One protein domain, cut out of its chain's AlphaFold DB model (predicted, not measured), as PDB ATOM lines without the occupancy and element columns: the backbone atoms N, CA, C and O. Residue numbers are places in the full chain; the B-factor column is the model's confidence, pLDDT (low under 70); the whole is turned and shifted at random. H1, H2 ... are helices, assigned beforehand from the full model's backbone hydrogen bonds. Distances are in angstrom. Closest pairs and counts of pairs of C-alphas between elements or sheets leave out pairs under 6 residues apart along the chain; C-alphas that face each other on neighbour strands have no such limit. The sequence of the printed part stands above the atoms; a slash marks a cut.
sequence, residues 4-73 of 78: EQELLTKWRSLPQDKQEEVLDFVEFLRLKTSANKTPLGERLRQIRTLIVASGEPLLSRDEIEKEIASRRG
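AT A GLANCE: This is residues 4 to 73 of the 78 residues of a protein of Tolypothrix sp. NIES-4075 (UniProt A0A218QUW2). Four helices are strung end to end in an open zigzag, with no common core. The longest, H2, makes a corner with H1 at one end of the rod, while H3 and H4 follow singly towards the other end. The printed part has 70 residues, with helices H1, H2, H3, H4 in chain order and no named strand: all helix. It is extended, with a radius of gyration of the C-alphas of 21.6 A and spans of 61 by 24 by 23 A.

HOW THE PARTS SIT: H2, residues 16 to 34, and H1, residues 4 to 13, are close but not clearly touching; their closest C-alphas, of Trp 11 and Gln 19, are 6.6 A apart. They run opposite ways at a steep tilt of 37 degrees, only just past shallow. H3, residues 39 to 53, is apart from H2, and H4, residues 61 to 72, is apart from H3. In H1, H2, H3 and H4 every O i to N i+4 pair is within hydrogen-bond range.

IN THESE COORDINATES: H2 is 26.9 A long from C-alpha 16 at (-3.955, 39.142, 128.335) to C-alpha 34. H3 measures 21.2 A, H4 16.4 A and H1 14.4 A. H4 ends with C-alpha 72 at (38.288, 3.381, 135.158).

THE WHOLE: The C-alphas farthest apart, of Thr 9 and Gly 73, are 63.1 A apart. The printed part has no cut and no long link. Residues 34 to 37 and residue 73 have pLDDT under 70.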
ATOM      1  N   GLU A   4      -3.704  29.811 110.041       95.19
ATOM      2  CA  GLU A   4      -3.376  31.142 110.558       95.19
ATOM      3  C   GLU A   4      -4.623  31.902 111.034       95.19
ATOM      4  O   GLU A   4      -4.629  32.477 112.120       95.19
ATOM      5  N   GLN A   5      -5.711  31.866 110.262       96.00
ATOM      6  CA  GLN A   5      -6.967  32.520 110.636       96.00
ATOM      7  C   GLN A   5      -7.593  31.890 111.884       96.00
ATOM      8  O   GLN A   5      -8.133  32.604 112.732       96.00
ATOM      9  N   GLU A   6      -7.500  30.567 112.022       96.44
ATOM     10  CA  GLU A   6      -7.959  29.865 113.220       96.44
ATOM     11  C   GLU A   6      -7.122  30.248 114.452       96.44
ATOM     12  O   GLU A   6      -7.686  30.551 115.506       96.44
ATOM     13  N   LEU A   7      -5.792  30.314 114.307       95.25
ATOM     14  CA  LEU A   7      -4.884  30.745 115.371       95.25
ATOM     15  C   LEU A   7      -5.182  32.178 115.822       95.25
ATOM     16  O   LEU A   7      -5.338  32.415 117.016       95.25
ATOM     17  N   LEU A   8      -5.318  33.121 114.884       96.44
ATOM     18  CA  LEU A   8      -5.612  34.525 115.193       96.44
ATOM     19  C   LEU A   8      -6.966  34.691 115.885       96.44
ATOM     20  O   LEU A   8      -7.095  35.504 116.800       96.44
ATOM     21  N   THR A   9      -7.969  33.915 115.470       97.25
ATOM     22  CA  THR A   9      -9.290  33.921 116.113       97.25
ATOM     23  C   THR A   9      -9.193  33.454 117.563       97.25
ATOM     24  O   THR A   9      -9.675  34.144 118.460       97.25
ATOM     25  N   LYS A  10      -8.519  32.324 117.811       96.62
ATOM     26  CA  LYS A  10      -8.324  31.791 119.169       96.62
ATOM     27  C   LYS A  10      -7.491  32.738 120.029       96.62
ATOM     28  O   LYS A  10      -7.911  33.067 121.132       96.62
ATOM     29  N   TRP A  11      -6.381  33.248 119.502       96.94
ATOM     30  CA  TRP A  11      -5.508  34.213 120.172       96.94
ATOM     31  C   TRP A  11      -6.274  35.448 120.666       96.94
ATOM     32  O   TRP A  11      -6.181  35.811 121.834       96.94
ATOM     33  N   ARG A  12      -7.088  36.069 119.799       97.31
ATOM     34  CA  ARG A  12      -7.853  37.282 120.146       97.31
ATOM     35  C   ARG A  12      -8.922  37.043 121.212       97.31
ATOM     36  O   ARG A  12      -9.328  37.996 121.865       97.31
ATOM     37  N   SER A  13      -9.387  35.802 121.369       97.62
ATOM     38  CA  SER A  13     -10.357  35.434 122.407       97.62
ATOM     39  C   SER A  13      -9.728  35.205 123.785       97.62
ATOM     40  O   SER A  13     -10.455  35.111 124.772       97.62
ATOM     41  N   LEU A  14      -8.396  35.108 123.865       97.56
ATOM     42  CA  LEU A  14      -7.689  34.874 125.119       97.56
ATOM     43  C   LEU A  14      -7.553  36.164 125.948       97.56
ATOM     44  O   LEU A  14      -7.277  37.224 125.378       97.56
ATOM     45  N   PRO A  15      -7.665  36.067 127.285       98.00
ATOM     46  CA  PRO A  15      -7.213  37.097 128.217       98.00
ATOM     47  C   PRO A  15      -5.722  37.441 128.056       98.00
ATOM     48  O   PRO A  15      -4.949  36.648 127.518       98.00
ATOM     49  N   GLN A  16      -5.311  38.615 128.538       95.81
ATOM     50  CA  GLN A  16      -3.955  39.142 128.335       95.81
ATOM     51  C   GLN A  16      -2.854  38.244 128.927       95.81
ATOM     52  O   GLN A  16      -1.841  38.023 128.272       95.81
ATOM     53  N   ASP A  17      -3.072  37.671 130.111       96.69
ATOM     54  CA  ASP A  17      -2.151  36.718 130.752       96.69
ATOM     55  C   ASP A  17      -1.958  35.450 129.906       96.69
ATOM     56  O   ASP A  17      -0.856  34.919 129.786       96.69
ATOM     57  N   LYS A  18      -3.025  34.987 129.249       97.25
ATOM     58  CA  LYS A  18      -2.970  33.826 128.354       97.25
ATOM     59  C   LYS A  18      -2.343  34.138 127.005       97.25
ATOM     60  O   LYS A  18      -1.744  33.253 126.402       97.25
ATOM     61  N   GLN A  19      -2.456  35.373 126.530       97.62
ATOM     62  CA  GLN A  19      -1.704  35.823 125.362       97.62
ATOM     63  C   GLN A  19      -0.198  35.819 125.654       97.62
ATOM     64  O   GLN A  19       0.569  35.309 124.841       97.62
ATOM     65  N   GLU A  20       0.220  36.304 126.825       96.50
ATOM     66  CA  GLU A  20       1.623  36.274 127.261       96.50
ATOM     67  C   GLU A  20       2.169  34.836 127.332       96.50
ATOM     68  O   GLU A  20       3.192  34.544 126.716       96.50
ATOM     69  N   GLU A  21       1.414  33.900 127.924       96.94
ATOM     70  CA  GLU A  21       1.769  32.469 127.964       96.94
ATOM     71  C   GLU A  21       1.977  31.867 126.560       96.94
ATOM     72  O   GLU A  21       2.870  31.044 126.336       96.94
ATOM     73  N   VAL A  22       1.177  32.287 125.575       96.94
ATOM     74  CA  VAL A  22       1.340  31.822 124.193       96.94
ATOM     75  C   VAL A  22       2.582  32.439 123.533       96.94
ATOM     76  O   VAL A  22       3.244  31.732 122.770       96.94
ATOM     77  N   LEU A  23       2.952  33.696 123.821       96.69
ATOM     78  CA  LEU A  23       4.224  34.267 123.332       96.69
ATOM     79  C   LEU A  23       5.419  33.519 123.905       96.69
ATOM     80  O   LEU A  23       6.311  33.139 123.144       96.69
ATOM     81  N   ASP A  24       5.401  33.252 125.210       96.31
ATOM     82  CA  ASP A  24       6.442  32.476 125.882       96.31
ATOM     83  C   ASP A  24       6.582  31.090 125.251       96.31
ATOM     84  O   ASP A  24       7.688  30.622 124.969       96.31
ATOM     85  N   PHE A  25       5.455  30.440 124.949       95.62
ATOM     86  CA  PHE A  25       5.460  29.144 124.284       95.62
ATOM     87  C   PHE A  25       6.011  29.209 122.852       95.62
ATOM     88  O   PHE A  25       6.782  28.335 122.447       95.62
ATOM     89  N   VAL A  26       5.655  30.235 122.073       95.06
ATOM     90  CA  VAL A  26       6.193  30.435 120.718       95.06
ATOM     91  C   VAL A  26       7.702  30.680 120.762       95.06
ATOM     92  O   VAL A  26       8.438  30.084 119.971       95.06
ATOM     93  N   GLU A  27       8.182  31.485 121.709       91.19
ATOM     94  CA  GLU A  27       9.610  31.735 121.905       91.19
ATOM     95  C   GLU A  27      10.347  30.459 122.333       91.19
ATOM     96  O   GLU A  27      11.391  30.119 121.771       91.19
ATOM     97  N   PHE A  28       9.758  29.669 123.233       91.06
ATOM     98  CA  PHE A  28      10.266  28.345 123.580       91.06
ATOM     99  C   PHE A  28      10.368  27.426 122.353       91.06
ATOM    100  O   PHE A  28      11.386  26.755 122.166       91.06
ATOM    101  N   LEU A  29       9.343  27.386 121.495       89.38
ATOM    102  CA  LEU A  29       9.376  26.587 120.268       89.38
ATOM    103  C   LEU A  29      10.462  27.068 119.305       89.38
ATOM    104  O   LEU A  29      11.161  26.232 118.722       89.38
ATOM    105  N   ARG A  30      10.648  28.386 119.172       86.50
ATOM    106  CA  ARG A  30      11.733  28.985 118.386       86.50
ATOM    107  C   ARG A  30      13.093  28.532 118.907       86.50
ATOM    108  O   ARG A  30      13.868  27.985 118.135       86.50
ATOM    109  N   LEU A  31      13.346  28.645 120.210       81.19
ATOM    110  CA  LEU A  31      14.601  28.208 120.834       81.19
ATOM    111  C   LEU A  31      14.823  26.695 120.716       81.19
ATOM    112  O   LEU A  31      15.925  26.240 120.421       81.19
ATOM    113  N   LYS A  32      13.771  25.893 120.893       78.75
ATOM    114  CA  LYS A  32      13.826  24.430 120.751       78.75
ATOM    115  C   LYS A  32      14.139  23.992 119.320       78.75
ATOM    116  O   LYS A  32      14.742  22.938 119.125       78.75
ATOM    117  N   THR A  33      13.700  24.761 118.327       74.38
ATOM    118  CA  THR A  33      13.953  24.479 116.906       74.38
ATOM    119  C   THR A  33      15.259  25.095 116.408       74.38
ATOM    120  O   THR A  33      15.896  24.504 115.539       74.38
ATOM    121  N   SER A  34      15.690  26.220 116.987       66.38
ATOM    122  CA  SER A  34      16.954  26.898 116.684       66.38
ATOM    123  C   SER A  34      18.145  26.354 117.467       66.38
ATOM    124  O   SER A  34      19.284  26.661 117.117       66.38
ATOM    125  N   ALA A  35      17.915  25.572 118.529       61.41
ATOM    126  CA  ALA A  35      18.927  24.715 119.121       61.41
ATOM    127  C   ALA A  35      19.366  23.747 118.027       61.41
ATOM    128  O   ALA A  35      18.754  22.696 117.828       61.41
ATOM    129  N   ASN A  36      20.375  24.185 117.263       58.22
ATOM    130  CA  ASN A  36      20.959  23.468 116.151       58.22
ATOM    131  C   ASN A  36      21.068  22.020 116.578       58.22
ATOM    132  O   ASN A  36      21.796  21.693 117.521       58.22
ATOM    133  N   LYS A  37      20.296  21.165 115.912       62.28
ATOM    134  CA  LYS A  37      20.496  19.736 115.992       62.28
ATOM    135  C   LYS A  37      21.889  19.515 115.429       62.28
ATOM    136  O   LYS A  37      22.078  19.428 114.220       62.28
ATOM    137  N   THR A  38      22.898  19.580 116.293       76.31
ATOM    138  CA  THR A  38      24.266  19.348 115.861       76.31
ATOM    139  C   THR A  38      24.258  17.961 115.221       76.31
ATOM    140  O   THR A  38      23.571  17.071 115.740       76.31
ATOM    141  N   PRO A  39      24.981  17.735 114.112       81.62
ATOM    142  CA  PRO A  39      25.033  16.411 113.494       81.62
ATOM    143  C   PRO A  39      25.355  15.306 114.517       81.62
ATOM    144  O   PRO A  39      24.847  14.188 114.439       81.62
ATOM    145  N   LEU A  40      26.134  15.655 115.548       84.50
ATOM    146  CA  LEU A  40      26.392  14.809 116.705       84.50
ATOM    147  C   LEU A  40      25.137  14.524 117.547       84.50
ATOM    148  O   LEU A  40      24.865  13.363 117.838       84.50
ATOM    149  N   GLY A  41      24.364  15.542 117.934       84.69
ATOM    150  CA  GLY A  41      23.134  15.372 118.710       84.69
ATOM    151  C   GLY A  41      22.082  14.519 117.995       84.69
ATOM    152  O   GLY A  41      21.447  13.672 118.626       84.69
ATOM    153  N   GLU A  42      21.933  14.676 116.676       85.31
ATOM    154  CA  GLU A  42      21.045  13.819 115.874       85.31
ATOM    155  C   GLU A  42      21.511  12.368 115.874       85.31
ATOM    156  O   GLU A  42      20.726  11.463 116.167       85.31
ATOM    157  N   ARG A  43      22.805  12.150 115.622       90.19
ATOM    158  CA  ARG A  43      23.400  10.815 115.602       90.19
ATOM    159  C   ARG A  43      23.293  10.123 116.961       90.19
ATOM    160  O   ARG A  43      22.916   8.957 117.018       90.19
ATOM    161  N   LEU A  44      23.552  10.834 118.061       92.69
ATOM    162  CA  LEU A  44      23.388  10.301 119.420       92.69
ATOM    163  C   LEU A  44      21.934   9.907 119.701       92.69
ATOM    164  O   LEU A  44      21.680   8.868 120.310       92.69
ATOM    165  N   ARG A  45      20.966  10.694 119.219       89.75
ATOM    166  CA  ARG A  45      19.542  10.380 119.373       89.75
ATOM    167  C   ARG A  45      19.131   9.154 118.558       89.75
ATOM    168  O   ARG A  45      18.376   8.337 119.072       89.75
ATOM    169  N   GLN A  46      19.651   8.996 117.339       93.25
ATOM    170  CA  GLN A  46      19.443   7.792 116.522       93.25
ATOM    171  C   GLN A  46      20.025   6.545 117.200       93.25
ATOM    172  O   GLN A  46      19.324   5.545 117.327       93.25
ATOM    173  N   ILE A  47      21.263   6.624 117.702       95.62
ATOM    174  CA  ILE A  47      21.900   5.527 118.449       95.62
ATOM    175  C   ILE A  47      21.061   5.161 119.679       95.62
ATOM    176  O   ILE A  47      20.786   3.986 119.897       95.62
ATOM    177  N   ARG A  48      20.583   6.154 120.444       94.19
ATOM    178  CA  ARG A  48      19.693   5.908 121.589       94.19
ATOM    179  C   ARG A  48      18.423   5.161 121.177       94.19
ATOM    180  O   ARG A  48      18.025   4.241 121.879       94.19
ATOM    181  N   THR A  49      17.793   5.538 120.064       94.81
ATOM    182  CA  THR A  49      16.604   4.836 119.556       94.81
ATOM    183  C   THR A  49      16.913   3.375 119.238       94.81
ATOM    184  O   THR A  49      16.127   2.510 119.607       94.81
ATOM    185  N   LEU A  50      18.059   3.091 118.610       97.00
ATOM    186  CA  LEU A  50      18.484   1.719 118.311       97.00
ATOM    187  C   LEU A  50      18.723   0.896 119.586       97.00
ATOM    188  O   LEU A  50      18.270  -0.240 119.653       97.00
ATOM    189  N   ILE A  51      19.366   1.479 120.605       95.44
ATOM    190  CA  ILE A  51      19.602   0.822 121.905       95.44
ATOM    191  C   ILE A  51      18.279   0.485 122.602       95.44
ATOM    192  O   ILE A  51      18.118  -0.602 123.133       95.44
ATOM    193  N   VAL A  52      17.306   1.399 122.598       93.31
ATOM    194  CA  VAL A  52      15.996   1.124 123.213       93.31
ATOM    195  C   VAL A  52      15.225   0.066 122.417       93.31
ATOM    196  O   VAL A  52      14.573  -0.791 123.004       93.31
ATOM    197  N   ALA A  53      15.308   0.107 121.085       96.44
ATOM    198  CA  ALA A  53      14.623  -0.840 120.210       96.44
ATOM    199  C   ALA A  53      15.200  -2.263 120.273       96.44
ATOM    200  O   ALA A  53      14.475  -3.204 119.959       96.44
ATOM    201  N   SER A  54      16.462  -2.437 120.682       96.25
ATOM    202  CA  SER A  54      17.033  -3.777 120.871       96.25
ATOM    203  C   SER A  54      16.386  -4.533 122.033       96.25
ATOM    204  O   SER A  54      16.512  -5.750 122.095       96.25
ATOM    205  N   GLY A  55      15.688  -3.834 122.938       93.69
ATOM    206  CA  GLY A  55      15.006  -4.442 124.082       93.69
ATOM    207  C   GLY A  55      15.949  -4.955 125.172       93.69
ATOM    208  O   GLY A  55      15.481  -5.542 126.144       93.69
ATOM    209  N   GLU A  56      17.254  -4.713 125.032       94.69
ATOM    210  CA  GLU A  56      18.244  -5.058 126.047       94.69
ATOM    211  C   GLU A  56      18.010  -4.201 127.303       94.69
ATOM    212  O   GLU A  56      17.867  -2.975 127.185       94.69
ATOM    213  N   PRO A  57      17.962  -4.802 128.505       93.44
ATOM    214  CA  PRO A  57      17.805  -4.052 129.742       93.44
ATOM    215  C   PRO A  57      18.901  -2.997 129.898       93.44
ATOM    216  O   PRO A  57      20.095  -3.278 129.778       93.44
ATOM    217  N   LEU A  58      18.493  -1.760 130.182       93.56
ATOM    218  CA  LEU A  58      19.436  -0.695 130.495       93.56
ATOM    219  C   LEU A  58      19.983  -0.889 131.905       93.56
ATOM    220  O   LEU A  58      19.238  -1.251 132.815       93.56
ATOM    221  N   LEU A  59      21.265  -0.573 132.077       94.19
ATOM    222  CA  LEU A  59      21.902  -0.595 133.387       94.19
ATOM    223  C   LEU A  59      21.166   0.343 134.351       94.19
ATOM    224  O   LEU A  59      20.897   1.510 134.046       94.19
ATOM    225  N   SER A  60      20.882  -0.177 135.536       95.06
ATOM    226  CA  SER A  60      20.478   0.595 136.700       95.06
ATOM    227  C   SER A  60      21.614   1.496 137.182       95.06
ATOM    228  O   SER A  60      22.760   1.419 136.731       95.06
ATOM    229  N   ARG A  61      21.298   2.376 138.133       92.44
ATOM    230  CA  ARG A  61      22.277   3.309 138.691       92.44
ATOM    231  C   ARG A  61      23.500   2.586 139.272       92.44
ATOM    232  O   ARG A  61      24.622   2.952 138.937       92.44
ATOM    233  N   ASP A  62      23.268   1.546 140.062       93.62
ATOM    234  CA  ASP A  62      24.326   0.788 140.736       93.62
ATOM    235  C   ASP A  62      25.187   0.010 139.733       93.62
ATOM    236  O   ASP A  62      26.403  -0.097 139.884       93.62
ATOM    237  N   GLU A  63      24.571  -0.519 138.673       94.00
ATOM    238  CA  GLU A  63      25.284  -1.224 137.606       94.00
ATOM    239  C   GLU A  63      26.160  -0.275 136.783       94.00
ATOM    240  O   GLU A  63      27.287  -0.628 136.438       94.00
ATOM    241  N   ILE A  64      25.692   0.952 136.524       91.31
ATOM    242  CA  ILE A  64      26.504   1.994 135.882       91.31
ATOM    243  C   ILE A  64      27.722   2.328 136.746       91.31
ATOM    244  O   ILE A  64      28.831   2.446 136.227       91.31
ATOM    245  N   GLU A  65      27.541   2.485 138.056       90.44
ATOM    246  CA  GLU A  65      28.641   2.816 138.967       90.44
ATOM    247  C   GLU A  65      29.677   1.686 139.037       90.44
ATOM    248  O   GLU A  65      30.877   1.954 138.928       90.44
ATOM    249  N   LYS A  66      29.229   0.423 139.087       89.94
ATOM    250  CA  LYS A  66      30.103  -0.758 138.989       89.94
ATOM    251  C   LYS A  66      30.867  -0.809 137.668       89.94
ATOM    252  O   LYS A  66      32.070  -1.076 137.672       89.94
ATOM    253  N   GLU A  67      30.204  -0.533 136.548       90.00
ATOM    254  CA  GLU A  67      30.825  -0.518 135.219       90.00
ATOM    255  C   GLU A  67      31.887   0.588 135.111       90.00
ATOM    256  O   GLU A  67      32.996   0.360 134.620       90.00
ATOM    257  N   ILE A  68      31.583   1.791 135.615       88.75
ATOM    258  CA  ILE A  68      32.524   2.919 135.646       88.75
ATOM    259  C   ILE A  68      33.738   2.577 136.509       88.75
ATOM    260  O   ILE A  68      34.866   2.780 136.054       88.75
ATOM    261  N   ALA A  69      33.525   2.045 137.716       87.06
ATOM    262  CA  ALA A  69      34.605   1.624 138.604       87.06
ATOM    263  C   ALA A  69      35.476   0.544 137.944       87.06
ATOM    264  O   ALA A  69      36.699   0.671 137.921       87.06
ATOM    265  N   SER A  70      34.858  -0.450 137.301       84.00
ATOM    266  CA  SER A  70      35.558  -1.551 136.627       84.00
ATOM    267  C   SER A  70      36.389  -1.085 135.428       84.00
ATOM    268  O   SER A  70      37.501  -1.566 135.221       84.00
ATOM    269  N   ARG A  71      35.891  -0.124 134.635       83.00
ATOM    270  CA  ARG A  71      36.593   0.376 133.436       83.00
ATOM    271  C   ARG A  71      37.591   1.496 133.706       83.00
ATOM    272  O   ARG A  71      38.479   1.717 132.886       83.00
ATOM    273  N   ARG A  72      37.428   2.239 134.802       78.94
ATOM    274  CA  ARG A  72      38.288   3.381 135.158       78.94
ATOM    275  C   ARG A  72      39.219   3.099 136.339       78.94
ATOM    276  O   ARG A  72      39.875   4.024 136.804       78.94
ATOM    277  N   GLY A  73      39.309   1.843 136.785       67.25
ATOM    278  CA  GLY A  73      40.257   1.410 137.816       67.25
ATOM    279  C   GLY A  73      39.899   1.871 139.230       67.25
ATOM    280  O   GLY A  73      40.793   2.200 140.006       67.25
TER     281      GLY A  73